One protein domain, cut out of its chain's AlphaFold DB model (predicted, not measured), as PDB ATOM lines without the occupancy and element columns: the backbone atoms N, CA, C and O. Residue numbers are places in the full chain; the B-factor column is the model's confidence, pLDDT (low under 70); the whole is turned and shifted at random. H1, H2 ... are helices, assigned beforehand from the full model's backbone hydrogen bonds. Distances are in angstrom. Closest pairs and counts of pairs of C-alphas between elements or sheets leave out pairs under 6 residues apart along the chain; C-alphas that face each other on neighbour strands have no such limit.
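This is residues 2 to 141 of the 282 residues of an uncharacterized protein of Heligmosomoides polygyrus (UniProt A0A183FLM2). Short helix H4 lies near the middle of an all-helix body; H2 packs on one side of it, with H3 folded back beside H2, and the long helix H7 runs along the other side, past H4 and H5. H2 to H6 form an up-and-down bundle, each helix running against the one before it, while H1 sits beyond H2 and H3, and H8 folds back from H7 to the end of H5. The printed part has 140 residues with eight named helices, H1 to H8 in chain order, and no named strand. It is compact, with a radius of gyration of the C-alphas of 15.4 A and spans of 46 by 36 by 27 A.

Begin at H1, residues 2 to 7; it is close to but not clearly touching H2, residues 12 to 25, with the closest C-alphas, Val 5 and Leu 15, 6.4 A apart. H2 and H3, residues 29 to 38, form a hairpin and only just touch, with 3 pairs of C-alphas within 8 A, the closest being Ala 23 and Ile 32 at 5.8 A. Next comes H4, residues 44 to 53, one of two hubs; it touches H2 at Asn 24 and Gly 50, closest C-alphas 4.3 A apart. H5, residues 58 to 72, is the other hub and forms a hairpin with H4, closest C-alphas Ala 48 and Gly 59 at 4.2 A, at a tilt of 35.4 degrees, only just steep. H6, residues 75 to 88, forms a hairpin with H5, closest C-alphas Leu 70 and Arg 78 at 5.8 A. With residues 84 to 88 alone H6 touches H4, closest C-alphas Lys 49 and Leu 88 at 5.4 A. H7, residues 109 to 132, touches H5, closest C-alphas Glu 64 and Ile 123 at 6.4 A; with residues 109 to 116 alone it touches H4, closest C-alphas Leu 53 and Trp 113 at 6.3 A. H8, residues 138 to 141, touches H5, closest C-alphas Cys 71 and Gly 141 at 4.2 A, and touches H7 only at the corner, closest C-alphas Ala 131 and Ala 138 at 5.9 A. Every O i to N i+4 pair is within hydrogen-bond range in H1, H2, H4 and H5, against 3 of 6 in H3, 8 of 10 in H6 and 18 of 20 in H7; H8 is too short for such a pair.

Find C-alpha 2 at (142.798, 143.963, 180.696), where H1 begins. H2, H5 and H6 measure 20.2, 21.4 and 20.3 A from first to last C-alpha. H7 runs 33.6 A from C-alpha 109 at (137.214, 144.616, 155.856), and H8 ends at C-alpha 141 at (168.235, 138.527, 157.934).

The C-alphas farthest apart, Cys 101 and Pro 135, are 46.9 A apart. The printed part has no cut; the link from H6 to H7, residues 89 to 108, is long. Mean pLDDT of the printed part is 74.2, and 48 residues are under 70, among them 2 to 10, 91 to 115 and 131 to 141.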
ATOM      1  N   ARG A   2     141.463 143.725 180.098       54.62
ATOM      2  CA  ARG A   2     142.798 143.963 180.696       54.62
ATOM      3  C   ARG A   2     143.102 143.140 181.950       54.62
ATOM      4  O   ARG A   2     144.149 142.519 182.013       54.62
ATOM      5  N   SER A   3     142.164 143.067 182.895       56.94
ATOM      6  CA  SER A   3     142.325 142.222 184.086       56.94
ATOM      7  C   SER A   3     142.503 140.740 183.746       56.94
ATOM      8  O   SER A   3     143.221 140.053 184.452       56.94
ATOM      9  N   LEU A   4     141.904 140.241 182.657       58.34
ATOM     10  CA  LEU A   4     142.038 138.845 182.210       58.34
ATOM     11  C   LEU A   4     143.404 138.577 181.559       58.34
ATOM     12  O   LEU A   4     143.948 137.494 181.728       58.34
ATOM     13  N   VAL A   5     143.962 139.568 180.853       59.31
ATOM     14  CA  VAL A   5     145.305 139.509 180.243       59.31
ATOM     15  C   VAL A   5     146.395 139.400 181.320       59.31
ATOM     16  O   VAL A   5     147.401 138.733 181.104       59.31
ATOM     17  N   THR A   6     146.202 140.035 182.481       59.62
ATOM     18  CA  THR A   6     147.220 140.133 183.540       59.62
ATOM     19  C   THR A   6     147.066 139.121 184.680       59.62
ATOM     20  O   THR A   6     147.996 138.980 185.471       59.62
ATOM     21  N   SER A   7     145.931 138.414 184.790       56.75
ATOM     22  CA  SER A   7     145.619 137.566 185.960       56.75
ATOM     23  C   SER A   7     145.520 136.061 185.700       56.75
ATOM     24  O   SER A   7     145.620 135.289 186.651       56.75
ATOM     25  N   LEU A   8     145.335 135.613 184.453       54.59
ATOM     26  CA  LEU A   8     145.171 134.189 184.143       54.59
ATOM     27  C   LEU A   8     146.488 133.573 183.642       54.59
ATOM     28  O   LEU A   8     147.137 134.178 182.785       54.59
ATOM     29  N   PRO A   9     146.865 132.356 184.088       56.34
ATOM     30  CA  PRO A   9     147.858 131.542 183.395       56.34
ATOM     31  C   PRO A   9     147.253 131.102 182.058       56.34
ATOM     32  O   PRO A   9     146.645 130.044 181.929       56.34
ATOM     33  N   CYS A  10     147.333 131.990 181.077       61.94
ATOM     34  CA  CYS A  10     146.791 131.800 179.746       61.94
ATOM     35  C   CYS A  10     147.951 131.442 178.820       61.94
ATOM     36  O   CYS A  10     148.985 132.114 178.858       61.94
ATOM     37  N   GLU A  11     147.802 130.407 177.990       72.69
ATOM     38  CA  GLU A  11     148.827 130.111 176.985       72.69
ATOM     39  C   GLU A  11     149.053 131.346 176.107       72.69
ATOM     40  O   GLU A  11     148.112 132.069 175.754       72.69
ATOM     41  N   GLU A  12     150.307 131.578 175.725       75.38
ATOM     42  CA  GLU A  12     150.735 132.771 174.992       75.38
ATOM     43  C   GLU A  12     149.892 133.027 173.730       75.38
ATOM     44  O   GLU A  12     149.563 134.166 173.391       75.38
ATOM     45  N   ARG A  13     149.440 131.954 173.077       74.69
ATOM     46  CA  ARG A  13     148.556 132.015 171.910       74.69
ATOM     47  C   ARG A  13     147.212 132.688 172.205       74.69
ATOM     48  O   ARG A  13     146.735 133.479 171.392       74.69
ATOM     49  N   TYR A  14     146.581 132.399 173.341       76.75
ATOM     50  CA  TYR A  14     145.311 133.031 173.725       76.75
ATOM     51  C   TYR A  14     145.512 134.495 174.107       76.75
ATOM     52  O   TYR A  14     144.688 135.345 173.762       76.75
ATOM     53  N   LEU A  15     146.636 134.794 174.757       81.88
ATOM     54  CA  LEU A  15     147.029 136.145 175.132       81.88
ATOM     55  C   LEU A  15     147.198 137.042 173.901       81.88
ATOM     56  O   LEU A  15     146.599 138.115 173.831       81.88
ATOM     57  N   ARG A  16     147.917 136.561 172.877       81.44
ATOM     58  CA  ARG A  16     148.070 137.258 171.590       81.44
ATOM     59  C   ARG A  16     146.716 137.523 170.926       81.44
ATOM     60  O   ARG A  16     146.449 138.652 170.526       81.44
ATOM     61  N   ARG A  17     145.816 136.532 170.882       79.06
ATOM     62  CA  ARG A  17     144.457 136.707 170.323       79.06
ATOM     63  C   ARG A  17     143.666 137.793 171.050       79.06
ATOM     64  O   ARG A  17     143.026 138.628 170.412       79.06
ATOM     65  N   LEU A  18     143.732 137.800 172.377       81.38
ATOM     66  CA  LEU A  18     143.064 138.797 173.204       81.38
ATOM     67  C   LEU A  18     143.635 140.203 172.960       81.38
ATOM     68  O   LEU A  18     142.867 141.149 172.795       81.38
ATOM     69  N   CYS A  19     144.959 140.341 172.854       86.31
ATOM     70  CA  CYS A  19     145.614 141.606 172.514       86.31
ATOM     71  C   CYS A  19     145.258 142.102 171.104       86.31
ATOM     72  O   CYS A  19     145.033 143.300 170.935       86.31
ATOM     73  N   THR A  20     145.126 141.212 170.112       85.75
ATOM     74  CA  THR A  20     144.612 141.570 168.777       85.75
ATOM     75  C   THR A  20     143.197 142.136 168.859       85.75
ATOM     76  O   THR A  20     142.933 143.190 168.281       85.75
ATOM     77  N   GLY A  21     142.309 141.487 169.619       81.62
ATOM     78  CA  GLY A  21     140.954 141.987 169.857       81.62
ATOM     79  C   GLY A  21     140.957 143.359 170.533       81.62
ATOM     80  O   GLY A  21     140.325 144.292 170.045       81.62
ATOM     81  N   ILE A  22     141.732 143.538 171.609       84.88
ATOM     82  CA  ILE A  22     141.817 144.832 172.305       84.88
ATOM     83  C   ILE A  22     142.300 145.931 171.353       84.88
ATOM     84  O   ILE A  22     141.653 146.969 171.255       84.88
ATOM     85  N   ALA A  23     143.379 145.697 170.601       87.56
ATOM     86  CA  ALA A  23     143.915 146.666 169.646       87.56
ATOM     87  C   ALA A  23     142.907 147.036 168.537       87.56
ATOM     88  O   ALA A  23     142.871 148.174 168.057       87.56
ATOM     89  N   ASN A  24     142.054 146.087 168.148       84.38
ATOM     90  CA  ASN A  24     141.026 146.312 167.144       84.38
ATOM     91  C   ASN A  24     139.841 147.162 167.648       84.38
ATOM     92  O   ASN A  24     139.276 147.934 166.872       84.38
ATOM     93  N   HIS A  25     139.492 147.073 168.936       81.12
ATOM     94  CA  HIS A  25     138.304 147.735 169.504       81.12
ATOM     95  C   HIS A  25     138.604 149.006 170.316       81.12
ATOM     96  O   HIS A  25     137.826 149.958 170.250       81.12
ATOM     97  N   GLU A  26     139.715 149.055 171.054       83.81
ATOM     98  CA  GLU A  26     140.064 150.155 171.972       83.81
ATOM     99  C   GLU A  26     140.450 151.429 171.210       83.81
ATOM    100  O   GLU A  26     141.352 151.414 170.386       83.81
ATOM    101  N   GLN A  27     139.785 152.556 171.441       84.00
ATOM    102  CA  GLN A  27     140.078 153.796 170.707       84.00
ATOM    103  C   GLN A  27     141.306 154.530 171.248       84.00
ATOM    104  O   GLN A  27     141.974 155.234 170.490       84.00
ATOM    105  N   ASP A  28     141.621 154.344 172.526       87.56
ATOM    106  CA  ASP A  28     142.755 154.984 173.174       87.56
ATOM    107  C   ASP A  28     144.066 154.248 172.841       87.56
ATOM    108  O   ASP A  28     144.381 153.179 173.372       87.56
ATOM    109  N   LEU A  29     144.864 154.850 171.955       86.19
ATOM    110  CA  LEU A  29     146.174 154.325 171.572       86.19
ATOM    111  C   LEU A  29     147.144 154.246 172.755       86.19
ATOM    112  O   LEU A  29     147.944 153.315 172.804       86.19
ATOM    113  N   GLY A  30     147.067 155.167 173.719       87.44
ATOM    114  CA  GLY A  30     147.892 155.119 174.927       87.44
ATOM    115  C   GLY A  30     147.610 153.852 175.729       87.44
ATOM    116  O   GLY A  30     148.537 153.157 176.152       87.44
ATOM    117  N   ARG A  31     146.331 153.472 175.831       85.31
ATOM    118  CA  ARG A  31     145.924 152.207 176.457       85.31
ATOM    119  C   ARG A  31     146.328 150.979 175.652       85.31
ATOM    120  O   ARG A  31     146.672 149.956 176.237       85.31
ATOM    121  N   ILE A  32     146.290 151.027 174.328       86.62
ATOM    122  CA  ILE A  32     146.772 149.894 173.528       86.62
ATOM    123  C   ILE A  32     148.275 149.703 173.753       86.62
ATOM    124  O   ILE A  32     148.731 148.583 173.970       86.62
ATOM    125  N   MET A  33     149.044 150.792 173.741       89.38
ATOM    126  CA  MET A  33     150.502 150.724 173.823       89.38
ATOM    127  C   MET A  33     151.003 150.349 175.220       89.38
ATOM    128  O   MET A  33     152.006 149.643 175.309       89.38
ATOM    129  N   SER A  34     150.296 150.712 176.298       87.69
ATOM    130  CA  SER A  34     150.684 150.284 177.653       87.69
ATOM    131  C   SER A  34     150.581 148.766 177.861       87.69
ATOM    132  O   SER A  34     151.252 148.222 178.736       87.69
ATOM    133  N   LEU A  35     149.843 148.039 177.006       85.25
ATOM    134  CA  LEU A  35     149.842 146.573 177.037       85.25
ATOM    135  C   LEU A  35     151.234 145.987 176.780       85.25
ATOM    136  O   LEU A  35     151.547 144.939 177.332       85.25
ATOM    137  N   LYS A  36     152.095 146.658 175.999       85.06
ATOM    138  CA  LYS A  36     153.464 146.174 175.747       85.06
ATOM    139  C   LYS A  36     154.281 146.042 177.040       85.06
ATOM    140  O   LYS A  36     155.153 145.189 177.106       85.06
ATOM    141  N   SER A  37     154.000 146.871 178.048       83.94
ATOM    142  CA  SER A  37     154.657 146.821 179.363       83.94
ATOM    143  C   SER A  37     153.901 145.986 180.399       83.94
ATOM    144  O   SER A  37     154.494 145.526 181.367       83.94
ATOM    145  N   GLU A  38     152.589 145.808 180.227       82.50
ATOM    146  CA  GLU A  38     151.729 145.082 181.176       82.50
ATOM    147  C   GLU A  38     151.717 143.564 180.924       82.50
ATOM    148  O   GLU A  38     151.397 142.781 181.822       82.50
ATOM    149  N   VAL A  39     152.043 143.137 179.702       82.38
ATOM    150  CA  VAL A  39     151.957 141.745 179.257       82.38
ATOM    151  C   VAL A  39     153.344 141.112 179.202       82.38
ATOM    152  O   VAL A  39     154.277 141.689 178.661       82.38
ATOM    153  N   ARG A  40     153.477 139.894 179.742       78.44
ATOM    154  CA  ARG A  40     154.769 139.182 179.831       78.44
ATOM    155  C   ARG A  40     155.300 138.648 178.494       78.44
ATOM    156  O   ARG A  40     156.472 138.308 178.414       78.44
ATOM    157  N   ALA A  41     154.442 138.528 177.485       80.88
ATOM    158  CA  ALA A  41     154.783 138.002 176.165       80.88
ATOM    159  C   ALA A  41     154.976 139.126 175.140       80.88
ATOM    160  O   ALA A  41     154.358 140.187 175.266       80.88
ATOM    161  N   ASP A  42     155.750 138.872 174.080       85.75
ATOM    162  CA  ASP A  42     155.811 139.804 172.952       85.75
ATOM    163  C   ASP A  42     154.487 139.773 172.175       85.75
ATOM    164  O   ASP A  42     154.162 138.832 171.448       85.75
ATOM    165  N   ILE A  43     153.706 140.834 172.353       88.38
ATOM    166  CA  ILE A  43     152.409 141.033 171.700       88.38
ATOM    167  C   ILE A  43     152.487 141.998 170.516       88.38
ATOM    168  O   ILE A  43     151.453 142.381 169.974       88.38
ATOM    169  N   SER A  44     153.681 142.417 170.096       90.25
ATOM    170  CA  SER A  44     153.851 143.443 169.062       90.25
ATOM    171  C   SER A  44     153.165 143.058 167.746       90.25
ATOM    172  O   SER A  44     152.416 143.867 167.195       90.25
ATOM    173  N   CYS A  45     153.305 141.804 167.301       88.38
ATOM    174  CA  CYS A  45     152.594 141.279 166.129       88.38
ATOM    175  C   CYS A  45     151.067 141.283 166.320       88.38
ATOM    176  O   CYS A  45     150.323 141.659 165.412       88.38
ATOM    177  N   ALA A  46     150.588 140.931 167.516       87.31
ATOM    178  CA  ALA A  46     149.162 140.927 167.837       87.31
ATOM    179  C   ALA A  46     148.553 142.339 167.807       87.31
ATOM    180  O   ALA A  46     147.452 142.521 167.279       87.31
ATOM    181  N   LEU A  47     149.278 143.330 168.336       90.25
ATOM    182  CA  LEU A  47     148.882 144.737 168.312       90.25
ATOM    183  C   LEU A  47     148.894 145.295 166.886       90.25
ATOM    184  O   LEU A  47     147.918 145.928 166.480       90.25
ATOM    185  N   ALA A  48     149.951 145.016 166.114       90.00
ATOM    186  CA  ALA A  48     150.041 145.410 164.711       90.00
ATOM    187  C   ALA A  48     148.851 144.863 163.915       90.00
ATOM    188  O   ALA A  48     148.137 145.634 163.275       90.00
ATOM    189  N   LYS A  49     148.552 143.564 164.043       85.50
ATOM    190  CA  LYS A  49     147.401 142.923 163.396       85.50
ATOM    191  C   LYS A  49     146.079 143.616 163.740       85.50
ATOM    192  O   LYS A  49     145.321 143.976 162.842       85.50
ATOM    193  N   GLY A  50     145.810 143.843 165.028       84.81
ATOM    194  CA  GLY A  50     144.559 144.466 165.472       84.81
ATOM    195  C   GLY A  50     144.391 145.906 164.976       84.81
ATOM    196  O   GLY A  50     143.301 146.271 164.525       84.81
ATOM    197  N   LEU A  51     145.472 146.696 164.997       87.06
ATOM    198  CA  LEU A  51     145.511 148.072 164.491       87.06
ATOM    199  C   LEU A  51     145.348 148.137 162.968       87.06
ATOM    200  O   LEU A  51     144.581 148.963 162.471       87.06
ATOM    201  N   LEU A  52     146.008 147.248 162.225       83.25
ATOM    202  CA  LEU A  52     145.874 147.184 160.772       83.25
ATOM    203  C   LEU A  52     144.445 146.801 160.359       83.25
ATOM    204  O   LEU A  52     143.879 147.439 159.473       83.25
ATOM    205  N   LEU A  53     143.825 145.834 161.045       78.50
ATOM    206  CA  LEU A  53     142.460 145.372 160.756       78.50
ATOM    207  C   LEU A  53     141.385 146.452 160.930       78.50
ATOM    208  O   LEU A  53     140.371 146.427 160.239       78.50
ATOM    209  N   ARG A  54     141.592 147.414 161.833       80.12
ATOM    210  CA  ARG A  54     140.682 148.565 162.015       80.12
ATOM    211  C   ARG A  54     141.082 149.796 161.207       80.12
ATOM    212  O   ARG A  54     140.488 150.858 161.377       80.12
ATOM    213  N   GLY A  55     142.133 149.690 160.402       78.06
ATOM    214  CA  GLY A  55     142.593 150.782 159.567       78.06
ATOM    215  C   GLY A  55     143.396 151.868 160.288       78.06
ATOM    216  O   GLY A  55     143.292 153.019 159.881       78.06
ATOM    217  N   ASN A  56     144.183 151.546 161.318       85.31
ATOM    218  CA  ASN A  56     145.049 152.509 162.008       85.31
ATOM    219  C   ASN A  56     146.519 152.382 161.561       85.31
ATOM    220  O   ASN A  56     147.102 151.297 161.615       85.31
ATOM    221  N   ASP A  57     147.136 153.501 161.174       86.69
ATOM    222  CA  ASP A  57     148.501 153.539 160.628       86.69
ATOM    223  C   ASP A  57     149.590 153.210 161.655       86.69
ATOM    224  O   ASP A  57     150.671 152.764 161.279       86.69
ATOM    225  N   LYS A  58     149.305 153.306 162.961       89.19
ATOM    226  CA  LYS A  58     150.249 152.851 163.990       89.19
ATOM    227  C   LYS A  58     150.550 151.353 163.871       89.19
ATOM    228  O   LYS A  58     151.627 150.920 164.265       89.19
ATOM    229  N   GLY A  59     149.636 150.576 163.281       87.75
ATOM    230  CA  GLY A  59     149.885 149.179 162.938       87.75
ATOM    231  C   GLY A  59     150.986 149.001 161.887       87.75
ATOM    232  O   GLY A  59     151.764 148.061 162.005       87.75
ATOM    233  N   LEU A  60     151.099 149.919 160.916       86.62
ATOM    234  CA  LEU A  60     152.173 149.908 159.912       86.62
ATOM    235  C   LEU A  60     153.528 150.235 160.547       86.62
ATOM    236  O   LEU A  60     154.497 149.540 160.276       86.62
ATOM    237  N   ALA A  61     153.576 151.216 161.454       90.12
ATOM    238  CA  ALA A  61     154.805 151.558 162.172       90.12
ATOM    239  C   ALA A  61     155.311 150.395 163.047       90.12
ATOM    240  O   ALA A  61     156.491 150.072 163.032       90.12
ATOM    241  N   ILE A  62     154.418 149.712 163.775       90.94
ATOM    242  CA  ILE A  62     154.810 148.529 164.566       90.94
ATOM    243  C   ILE A  62     155.256 147.386 163.643       90.94
ATOM    244  O   ILE A  62     156.165 146.639 163.986       90.94
ATOM    245  N   PHE A  63     154.624 147.233 162.478       88.38
ATOM    246  CA  PHE A  63     155.029 146.242 161.486       88.38
ATOM    247  C   PHE A  63     156.439 146.514 160.936       88.38
ATOM    248  O   PHE A  63     157.246 145.592 160.871       88.38
ATOM    249  N   GLU A  64     156.765 147.764 160.615       87.00
ATOM    250  CA  GLU A  64     158.112 148.178 160.212       87.00
ATOM    251  C   GLU A  64     159.154 147.875 161.302       87.00
ATOM    252  O   GLU A  64     160.142 147.191 161.035       87.00
ATOM    253  N   GLU A  65     158.871 148.252 162.557       89.25
ATOM    254  CA  GLU A  65     159.713 147.926 163.720       89.25
ATOM    255  C   GLU A  65     159.977 146.409 163.832       89.25
ATOM    256  O   GLU A  65     161.086 145.980 164.155       89.25
ATOM    257  N   LEU A  66     158.966 145.574 163.565       88.50
ATOM    258  CA  LEU A  66     159.087 144.113 163.613       88.50
ATOM    259  C   LEU A  66     159.985 143.558 162.505       88.50
ATOM    260  O   LEU A  66     160.763 142.637 162.758       88.50
ATOM    261  N   LEU A  67     159.917 144.115 161.298       83.56
ATOM    262  CA  LEU A  67     160.786 143.707 160.195       83.56
ATOM    263  C   LEU A  67     162.239 144.114 160.443       83.56
ATOM    264  O   LEU A  67     163.152 143.321 160.216       83.56
ATOM    265  N   GLU A  68     162.473 145.310 160.982       82.94
ATOM    266  CA  GLU A  68     163.819 145.717 161.384       82.94
ATOM    267  C   GLU A  68     164.390 144.819 162.486       82.94
ATOM    268  O   GLU A  68     165.573 144.458 162.450       82.94
ATOM    269  N   ARG A  69     163.556 144.441 163.465       85.44
ATOM    270  CA  ARG A  69     163.927 143.476 164.508       85.44
ATOM    271  C   ARG A  69     164.300 142.131 163.898       85.44
ATOM    272  O   ARG A  69     165.308 141.568 164.308       85.44
ATOM    273  N   LEU A  70     163.566 141.646 162.895       81.75
ATOM    274  CA  LEU A  70     163.874 140.386 162.209       81.75
ATOM    275  C   LEU A  70     165.264 140.396 161.566       81.75
ATOM    276  O   LEU A  70     166.020 139.428 161.694       81.75
ATOM    277  N   CYS A  71     165.637 141.508 160.936       75.62
ATOM    278  CA  CYS A  71     166.962 141.669 160.342       75.62
ATOM    279  C   CYS A  71     168.090 141.609 161.391       75.62
ATOM    280  O   CYS A  71     169.177 141.109 161.092       75.62
ATOM    281  N   LYS A  72     167.828 142.078 162.619       78.44
ATOM    282  CA  LYS A  72     168.819 142.224 163.702       78.44
ATOM    283  C   LYS A  72     168.805 141.089 164.741       78.44
ATOM    284  O   LYS A  72     169.775 140.965 165.478       78.44
ATOM    285  N   ALA A  73     167.740 140.288 164.813       77.75
ATOM    286  CA  ALA A  73     167.521 139.285 165.860       77.75
ATOM    287  C   ALA A  73     168.531 138.128 165.824       77.75
ATOM    288  O   ALA A  73     169.089 137.824 164.776       77.75
ATOM    289  N   ASP A  74     168.733 137.437 166.942       78.75
ATOM    290  CA  ASP A  74     169.552 136.223 166.994       78.75
ATOM    291  C   ASP A  74     168.822 135.008 166.390       78.75
ATOM    292  O   ASP A  74     167.601 135.033 166.235       78.75
ATOM    293  N   PRO A  75     169.525 133.924 166.000       69.31
ATOM    294  CA  PRO A  75     168.920 132.798 165.281       69.31
ATOM    295  C   PRO A  75     167.669 132.189 165.935       69.31
ATOM    296  O   PRO A  75     166.729 131.884 165.211       69.31
ATOM    297  N   GLY A  76     167.639 132.050 167.267       70.75
ATOM    298  CA  GLY A  76     166.475 131.506 167.983       70.75
ATOM    299  C   GLY A  76     165.270 132.452 167.996       70.75
ATOM    300  O   GLY A  76     164.136 132.015 167.821       70.75
ATOM    301  N   ASP A  77     165.514 133.758 168.113       77.12
ATOM    302  CA  ASP A  77     164.455 134.773 168.122       77.12
ATOM    303  C   ASP A  77     163.894 135.039 166.718       77.12
ATOM    304  O   ASP A  77     162.727 135.407 166.568       77.12
ATOM    305  N   ARG A  78     164.706 134.834 165.669       75.12
ATOM    306  CA  ARG A  78     164.287 135.017 164.270       75.12
ATOM    307  C   ARG A  78     163.163 134.068 163.864       75.12
ATOM    308  O   ARG A  78     162.225 134.513 163.209       75.12
ATOM    309  N   GLU A  79     163.246 132.789 164.228       75.50
ATOM    310  CA  GLU A  79     162.235 131.788 163.859       75.50
ATOM    311  C   GLU A  79     160.882 132.110 164.504       75.50
ATOM    312  O   GLU A  79     159.871 132.230 163.809       75.50
ATOM    313  N   LEU A  80     160.891 132.405 165.809       78.75
ATOM    314  CA  LEU A  80     159.702 132.835 166.544       78.75
ATOM    315  C   LEU A  80     159.079 134.100 165.935       78.75
ATOM    316  O   LEU A  80     157.858 134.193 165.795       78.75
ATOM    317  N   LEU A  81     159.905 135.081 165.563       80.81
ATOM    318  CA  LEU A  81     159.437 136.329 164.969       80.81
ATOM    319  C   LEU A  81     158.875 136.117 163.555       80.81
ATOM    320  O   LEU A  81     157.862 136.723 163.209       80.81
ATOM    321  N   CYS A  82     159.474 135.227 162.758       77.88
ATOM    322  CA  CYS A  82     158.930 134.810 161.467       77.88
ATOM    323  C   CYS A  82     157.555 134.155 161.611       77.88
ATOM    324  O   CYS A  82     156.642 134.507 160.863       77.88
ATOM    325  N   ASP A  83     157.371 133.264 162.585       77.94
ATOM    326  CA  ASP A  83     156.075 132.636 162.848       77.94
ATOM    327  C   ASP A  83     155.019 133.662 163.264       77.94
ATOM    328  O   ASP A  83     153.911 133.679 162.723       77.94
ATOM    329  N   GLN A  84     155.370 134.587 164.159       79.75
ATOM    330  CA  GLN A  84     154.475 135.672 164.559       79.75
ATOM    331  C   GLN A  84     154.111 136.604 163.389       79.75
ATOM    332  O   GLN A  84     152.962 137.037 163.263       79.75
ATOM    333  N   LEU A  85     155.073 136.913 162.517       81.06
ATOM    334  CA  LEU A  85     154.836 137.690 161.305       81.06
ATOM    335  C   LEU A  85     153.957 136.915 160.312       81.06
ATOM    336  O   LEU A  85     153.069 137.506 159.704       81.06
ATOM    337  N   ASN A  86     154.112 135.595 160.189       76.69
ATOM    338  CA  ASN A  86     153.219 134.753 159.387       76.69
ATOM    339  C   ASN A  86     151.777 134.769 159.930       76.69
ATOM    340  O   ASN A  86     150.824 134.891 159.146       76.69
ATOM    341  N   GLU A  87     151.613 134.711 161.261       75.81
ATOM    342  CA  GLU A  87     150.319 134.834 161.950       75.81
ATOM    343  C   GLU A  87     149.653 136.196 161.706       75.81
ATOM    344  O   GLU A  87     148.419 136.268 161.634       75.81
ATOM    345  N   LEU A  88     150.428 137.279 161.543       78.56
ATOM    346  CA  LEU A  88     149.899 138.618 161.252       78.56
ATOM    347  C   LEU A  88     149.023 138.613 159.993       78.56
ATOM    348  O   LEU A  88     147.964 139.240 159.981       78.56
ATOM    349  N   PHE A  89     149.415 137.831 158.983       72.06
ATOM    350  CA  PHE A  89     148.681 137.706 157.726       72.06
ATOM    351  C   PHE A  89     147.697 136.528 157.701       72.06
ATOM    352  O   PHE A  89     147.120 136.239 156.654       72.06
ATOM    353  N   ASP A  90     147.567 135.731 158.765       72.38
ATOM    354  CA  ASP A  90     146.629 134.601 158.803       72.38
ATOM    355  C   ASP A  90     145.201 135.090 159.087       72.38
ATOM    356  O   ASP A  90     144.819 135.323 160.244       72.38
ATOM    357  N   PHE A  91     144.424 135.267 158.013       63.84
ATOM    358  CA  PHE A  91     143.026 135.712 158.057       63.84
ATOM    359  C   PHE A  91     142.009 134.580 158.129       63.84
ATOM    360  O   PHE A  91     140.857 134.834 158.469       63.84
ATOM    361  N   ASP A  92     142.441 133.352 157.859       62.72
ATOM    362  CA  ASP A  92     141.585 132.170 157.925       62.72
ATOM    363  C   ASP A  92     141.550 131.591 159.344       62.72
ATOM    364  O   ASP A  92     140.671 130.800 159.691       62.72
ATOM    365  N   SER A  93     142.480 132.014 160.209       66.44
ATOM    366  CA  SER A  93     142.404 131.686 161.626       66.44
ATOM    367  C   SER A  93     141.094 132.188 162.255       66.44
ATOM    368  O   SER A  93     140.648 133.305 161.980       66.44
ATOM    369  N   PRO A  94     140.526 131.446 163.229       61.97
ATOM    370  CA  PRO A  94     139.394 131.917 164.034       61.97
ATOM    371  C   PRO A  94     139.644 133.262 164.718       61.97
ATOM    372  O   PRO A  94     138.708 133.960 165.091       61.97
ATOM    373  N   ALA A  95     140.923 133.589 164.916       57.72
ATOM    374  CA  ALA A  95     141.364 134.830 165.508       57.72
ATOM    375  C   ALA A  95     141.234 136.020 164.569       57.72
ATOM    376  O   ALA A  95     141.408 137.101 165.092       57.72
ATOM    377  N   SER A  96     140.968 135.823 163.272       57.28
ATOM    378  CA  SER A  96     140.776 136.824 162.207       57.28
ATOM    379  C   SER A  96     139.395 136.745 161.542       57.28
ATOM    380  O   SER A  96     139.114 137.494 160.609       57.28
ATOM    381  N   ASP A  97     138.544 135.829 162.009       61.06
ATOM    382  CA  ASP A  97     137.240 135.551 161.422       61.06
ATOM    383  C   ASP A  97     136.233 136.664 161.789       61.06
ATOM    384  O   ASP A  97     135.845 136.790 162.959       61.06
ATOM    385  N   PRO A  98     135.771 137.471 160.815       55.75
ATOM    386  CA  PRO A  98     134.797 138.538 161.049       55.75
ATOM    387  C   PRO A  98     133.431 137.997 161.506       55.75
ATOM    388  O   PRO A  98     132.678 138.727 162.149       55.75
ATOM    389  N   ALA A  99     133.101 136.732 161.207       58.97
ATOM    390  CA  ALA A  99     131.844 136.101 161.606       58.97
ATOM    391  C   ALA A  99     131.835 135.700 163.091       58.97
ATOM    392  O   ALA A  99     130.771 135.466 163.659       58.97
ATOM    393  N   ARG A 100     133.004 135.655 163.746       57.47
ATOM    394  CA  ARG A 100     133.155 135.254 165.158       57.47
ATOM    395  C   ARG A 100     133.141 136.425 166.149       57.47
ATOM    396  O   ARG A 100     133.569 136.256 167.287       57.47
ATOM    397  N   CYS A 101     132.643 137.602 165.755       50.97
ATOM    398  CA  CYS A 101     132.428 138.780 166.619       50.97
ATOM    399  C   CYS A 101     133.659 139.351 167.358       50.97
ATOM    400  O   CYS A 101     133.508 140.261 168.172       50.97
ATOM    401  N   LEU A 102     134.885 138.900 167.071       55.50
ATOM    402  CA  LEU A 102     136.097 139.438 167.709       55.50
ATOM    403  C   LEU A 102     136.566 140.768 167.106       55.50
ATOM    404  O   LEU A 102     137.487 141.388 167.638       55.50
ATOM    405  N   PHE A 103     135.907 141.254 166.053       62.88
ATOM    406  CA  PHE A 103     136.366 142.386 165.259       62.88
ATOM    407  C   PHE A 103     135.323 143.471 165.055       62.88
ATOM    408  O   PHE A 103     134.162 143.205 164.757       62.88
ATOM    409  N   ARG A 104     135.778 144.721 165.104       60.69
ATOM    410  CA  ARG A 104     135.072 145.875 164.558       60.69
ATOM    411  C   ARG A 104     135.361 145.970 163.058       60.69
ATOM    412  O   ARG A 104     136.002 146.904 162.587       60.69
ATOM    413  N   THR A 105     134.925 144.963 162.311       59.44
ATOM    414  CA  THR A 105     135.107 144.873 160.857       59.44
ATOM    415  C   THR A 105     133.799 145.173 160.139       59.44
ATOM    416  O   THR A 105     132.756 144.622 160.480       59.44
ATOM    417  N   THR A 106     133.838 146.045 159.133       59.84
ATOM    418  CA  THR A 106     132.713 146.251 158.206       59.84
ATOM    419  C   THR A 106     132.694 145.133 157.166       59.84
ATOM    420  O   THR A 106     133.696 144.450 156.996       59.84
ATOM    421  N   PHE A 107     131.610 144.961 156.403       60.97
ATOM    422  CA  PHE A 107     131.558 143.986 155.296       60.97
ATOM    423  C   PHE A 107     132.683 144.167 154.246       60.97
ATOM    424  O   PHE A 107     132.979 143.242 153.497       60.97
ATOM    425  N   LEU A 108     133.348 145.333 154.233       62.91
ATOM    426  CA  LEU A 108     134.475 145.689 153.362       62.91
ATOM    427  C   LEU A 108     135.856 145.453 153.991       62.91
ATOM    428  O   LEU A 108     136.865 145.882 153.432       62.91
ATOM    429  N   TRP A 109     135.943 144.800 155.151       64.25
ATOM    430  CA  TRP A 109     137.214 144.616 155.856       64.25
ATOM    431  C   TRP A 109     138.277 143.909 155.012       64.25
ATOM    432  O   TRP A 109     139.445 144.270 155.111       64.25
ATOM    433  N   ARG A 110     137.874 142.969 154.142       64.88
ATOM    434  CA  ARG A 110     138.786 142.329 153.187       64.88
ATOM    435  C   ARG A 110     139.396 143.370 152.255       64.88
ATOM    436  O   ARG A 110     140.603 143.515 152.267       64.88
ATOM    437  N   GLN A 111     138.594 144.198 151.587       64.81
ATOM    438  CA  GLN A 111     139.102 145.269 150.712       64.81
ATOM    439  C   GLN A 111     139.977 146.292 151.459       64.81
ATOM    440  O   GLN A 111     140.988 146.767 150.944       64.81
ATOM    441  N   SER A 112     139.608 146.638 152.697       67.81
ATOM    442  CA  SER A 112     140.410 147.540 153.534       67.81
ATOM    443  C   SER A 112     141.770 146.929 153.881       67.81
ATOM    444  O   SER A 112     142.799 147.601 153.790       67.81
ATOM    445  N   TRP A 113     141.780 145.643 154.221       65.19
ATOM    446  CA  TRP A 113     142.989 144.880 154.482       65.19
ATOM    447  C   TRP A 113     143.844 144.702 153.222       65.19
ATOM    448  O   TRP A 113     145.057 144.874 153.279       65.19
ATOM    449  N   GLU A 114     143.235 144.434 152.071       64.56
ATOM    450  CA  GLU A 114     143.915 144.324 150.775       64.56
ATOM    451  C   GLU A 114     144.655 145.619 150.422       64.56
ATOM    452  O   GLU A 114     145.824 145.589 150.040       64.56
ATOM    453  N   ARG A 115     144.037 146.783 150.667       66.94
ATOM    454  CA  ARG A 115     144.720 148.078 150.531       66.94
ATOM    455  C   ARG A 115     145.922 148.194 151.474       66.94
ATOM    456  O   ARG A 115     146.938 148.775 151.097       66.94
ATOM    457  N   ARG A 116     145.833 147.653 152.693       71.31
ATOM    458  CA  ARG A 116     146.939 147.680 153.662       71.31
ATOM    459  C   ARG A 116     148.012 146.635 153.396       71.31
ATOM    460  O   ARG A 116     149.160 146.915 153.722       71.31
ATOM    461  N   CYS A 117     147.687 145.525 152.732       68.44
ATOM    462  CA  CYS A 117     148.678 144.574 152.230       68.44
ATOM    463  C   CYS A 117     149.701 145.282 151.352       68.44
ATOM    464  O   CYS A 117     150.890 145.054 151.524       68.44
ATOM    465  N   ASN A 118     149.254 146.188 150.478       68.81
ATOM    466  CA  ASN A 118     150.152 146.974 149.634       68.81
ATOM    467  C   ASN A 118     151.114 147.826 150.466       68.81
ATOM    468  O   ASN A 118     152.311 147.807 150.212       68.81
ATOM    469  N   ALA A 119     150.615 148.516 151.495       75.44
ATOM    470  CA  ALA A 119     151.458 149.317 152.380       75.44
ATOM    471  C   ALA A 119     152.456 148.448 153.165       75.44
ATOM    472  O   ALA A 119     153.642 148.760 153.200       75.44
ATOM    473  N   THR A 120     152.014 147.320 153.736       75.06
ATOM    474  CA  THR A 120     152.917 146.376 154.417       75.06
ATOM    475  C   THR A 120     153.928 145.758 153.455       75.06
ATOM    476  O   THR A 120     155.075 145.537 153.820       75.06
ATOM    477  N   ALA A 121     153.532 145.503 152.212       71.62
ATOM    478  CA  ALA A 121     154.405 144.963 151.188       71.62
ATOM    479  C   ALA A 121     155.490 145.983 150.811       71.62
ATOM    480  O   ALA A 121     156.671 145.652 150.847       71.62
ATOM    481  N   SER A 122     155.118 147.238 150.546       74.06
ATOM    482  CA  SER A 122     156.082 148.309 150.280       74.06
ATOM    483  C   SER A 122     157.061 148.506 151.441       74.06
ATOM    484  O   SER A 122     158.260 148.545 151.202       74.06
ATOM    485  N   ILE A 123     156.589 148.523 152.694       77.00
ATOM    486  CA  ILE A 123     157.469 148.598 153.877       77.00
ATOM    487  C   ILE A 123     158.425 147.397 153.926       77.00
ATOM    488  O   ILE A 123     159.627 147.564 154.113       77.00
ATOM    489  N   ALA A 124     157.916 146.179 153.717       75.25
ATOM    490  CA  ALA A 124     158.746 144.976 153.700       75.25
ATOM    491  C   ALA A 124     159.824 145.022 152.612       75.25
ATOM    492  O   ALA A 124     160.942 144.556 152.832       75.25
ATOM    493  N   PHE A 125     159.502 145.603 151.459       72.19
ATOM    494  CA  PHE A 125     160.448 145.796 150.372       72.19
ATOM    495  C   PHE A 125     161.521 146.843 150.700       72.19
ATOM    496  O   PHE A 125     162.699 146.576 150.481       72.19
ATOM    497  N   GLU A 126     161.155 147.990 151.274       77.19
ATOM    498  CA  GLU A 126     162.121 149.013 151.702       77.19
ATOM    499  C   GLU A 126     163.094 148.461 152.753       77.19
ATOM    500  O   GLU A 126     164.312 148.595 152.619       77.19
ATOM    501  N   VAL A 127     162.578 147.731 153.748       75.62
ATOM    502  CA  VAL A 127     163.416 147.052 154.749       75.62
ATOM    503  C   VAL A 127     164.317 146.000 154.093       75.62
ATOM    504  O   VAL A 127     165.480 145.857 154.478       75.62
ATOM    505  N   PHE A 128     163.825 145.292 153.070       72.75
ATOM    506  CA  PHE A 128     164.628 144.343 152.297       72.75
ATOM    507  C   PHE A 128     165.763 145.025 151.538       72.75
ATOM    508  O   PHE A 128     166.893 144.539 151.583       72.75
ATOM    509  N   LEU A 129     165.499 146.143 150.862       72.56
ATOM    510  CA  LEU A 129     166.527 146.901 150.150       72.56
ATOM    511  C   LEU A 129     167.582 147.445 151.114       72.56
ATOM    512  O   LEU A 129     168.779 147.266 150.878       72.56
ATOM    513  N   ALA A 130     167.147 148.031 152.230       73.38
ATOM    514  CA  ALA A 130     168.039 148.513 153.277       73.38
ATOM    515  C   ALA A 130     168.936 147.381 153.805       73.38
ATOM    516  O   ALA A 130     170.157 147.531 153.865       73.38
ATOM    517  N   ALA A 131     168.359 146.211 154.097       69.62
ATOM    518  CA  ALA A 131     169.111 145.036 154.530       69.62
ATOM    519  C   ALA A 131     170.051 144.489 153.437       69.62
ATOM    520  O   ALA A 131     171.159 144.060 153.745       69.62
ATOM    521  N   SER A 132     169.649 144.542 152.164       65.44
ATOM    522  CA  SER A 132     170.449 144.085 151.012       65.44
ATOM    523  C   SER A 132     171.712 144.917 150.790       65.44
ATOM    524  O   SER A 132     172.685 144.423 150.230       65.44
ATOM    525  N   SER A 133     171.701 146.174 151.236       65.50
ATOM    526  CA  SER A 133     172.836 147.099 151.141       65.50
ATOM    527  C   SER A 133     173.843 146.992 152.302       65.50
ATOM    528  O   SER A 133     174.884 147.648 152.275       65.50
ATOM    529  N   ALA A 134     173.560 146.167 153.317       63.28
ATOM    530  CA  ALA A 134     174.380 146.028 154.521       63.28
ATOM    531  C   ALA A 134     175.431 144.889 154.408       63.28
ATOM    532  O   ALA A 134     175.230 143.925 153.668       63.28
ATOM    533  N   PRO A 135     176.567 144.965 155.140       54.41
ATOM    534  CA  PRO A 135     177.634 143.954 155.101       54.41
ATOM    535  C   PRO A 135     177.186 142.557 155.589       54.41
ATOM    536  O   PRO A 135     176.124 142.400 156.181       54.41
ATOM    537  N   ALA A 136     178.020 141.535 155.340       51.91
ATOM    538  CA  ALA A 136     177.731 140.085 155.355       51.91
ATOM    539  C   ALA A 136     176.912 139.492 156.533       51.91
ATOM    540  O   ALA A 136     176.341 138.411 156.397       51.91
ATOM    541  N   THR A 137     176.779 140.183 157.664       48.44
ATOM    542  CA  THR A 137     175.827 139.849 158.739       48.44
ATOM    543  C   THR A 137     174.352 139.946 158.303       48.44
ATOM    544  O   THR A 137     173.493 139.326 158.930       48.44
ATOM    545  N   ALA A 138     174.054 140.632 157.193       50.50
ATOM    546  CA  ALA A 138     172.714 140.795 156.629       50.50
ATOM    547  C   ALA A 138     172.189 139.591 155.819       50.50
ATOM    548  O   ALA A 138     170.979 139.462 155.640       50.50
ATOM    549  N   GLN A 139     173.049 138.659 155.381       51.56
ATOM    550  CA  GLN A 139     172.646 137.527 154.523       51.56
ATOM    551  C   GLN A 139     171.608 136.592 155.164       51.56
ATOM    552  O   GLN A 139     170.756 136.047 154.465       51.56
ATOM    553  N   ARG A 140     171.637 136.416 156.492       53.62
ATOM    554  CA  ARG A 140     170.634 135.603 157.201       53.62
ATOM    555  C   ARG A 140     169.340 136.375 157.450       53.62
ATOM    556  O   ARG A 140     168.275 135.811 157.243       53.62
ATOM    557  N   GLY A 141     169.414 137.657 157.820       52.62
ATOM    558  CA  GLY A 141     168.235 138.527 157.934       52.62
ATOM    559  C   GLY A 141     167.473 138.639 156.610       52.62
ATOM    560  O   GLY A 141     166.253 138.543 156.598       52.62
TER     561      GLY A 141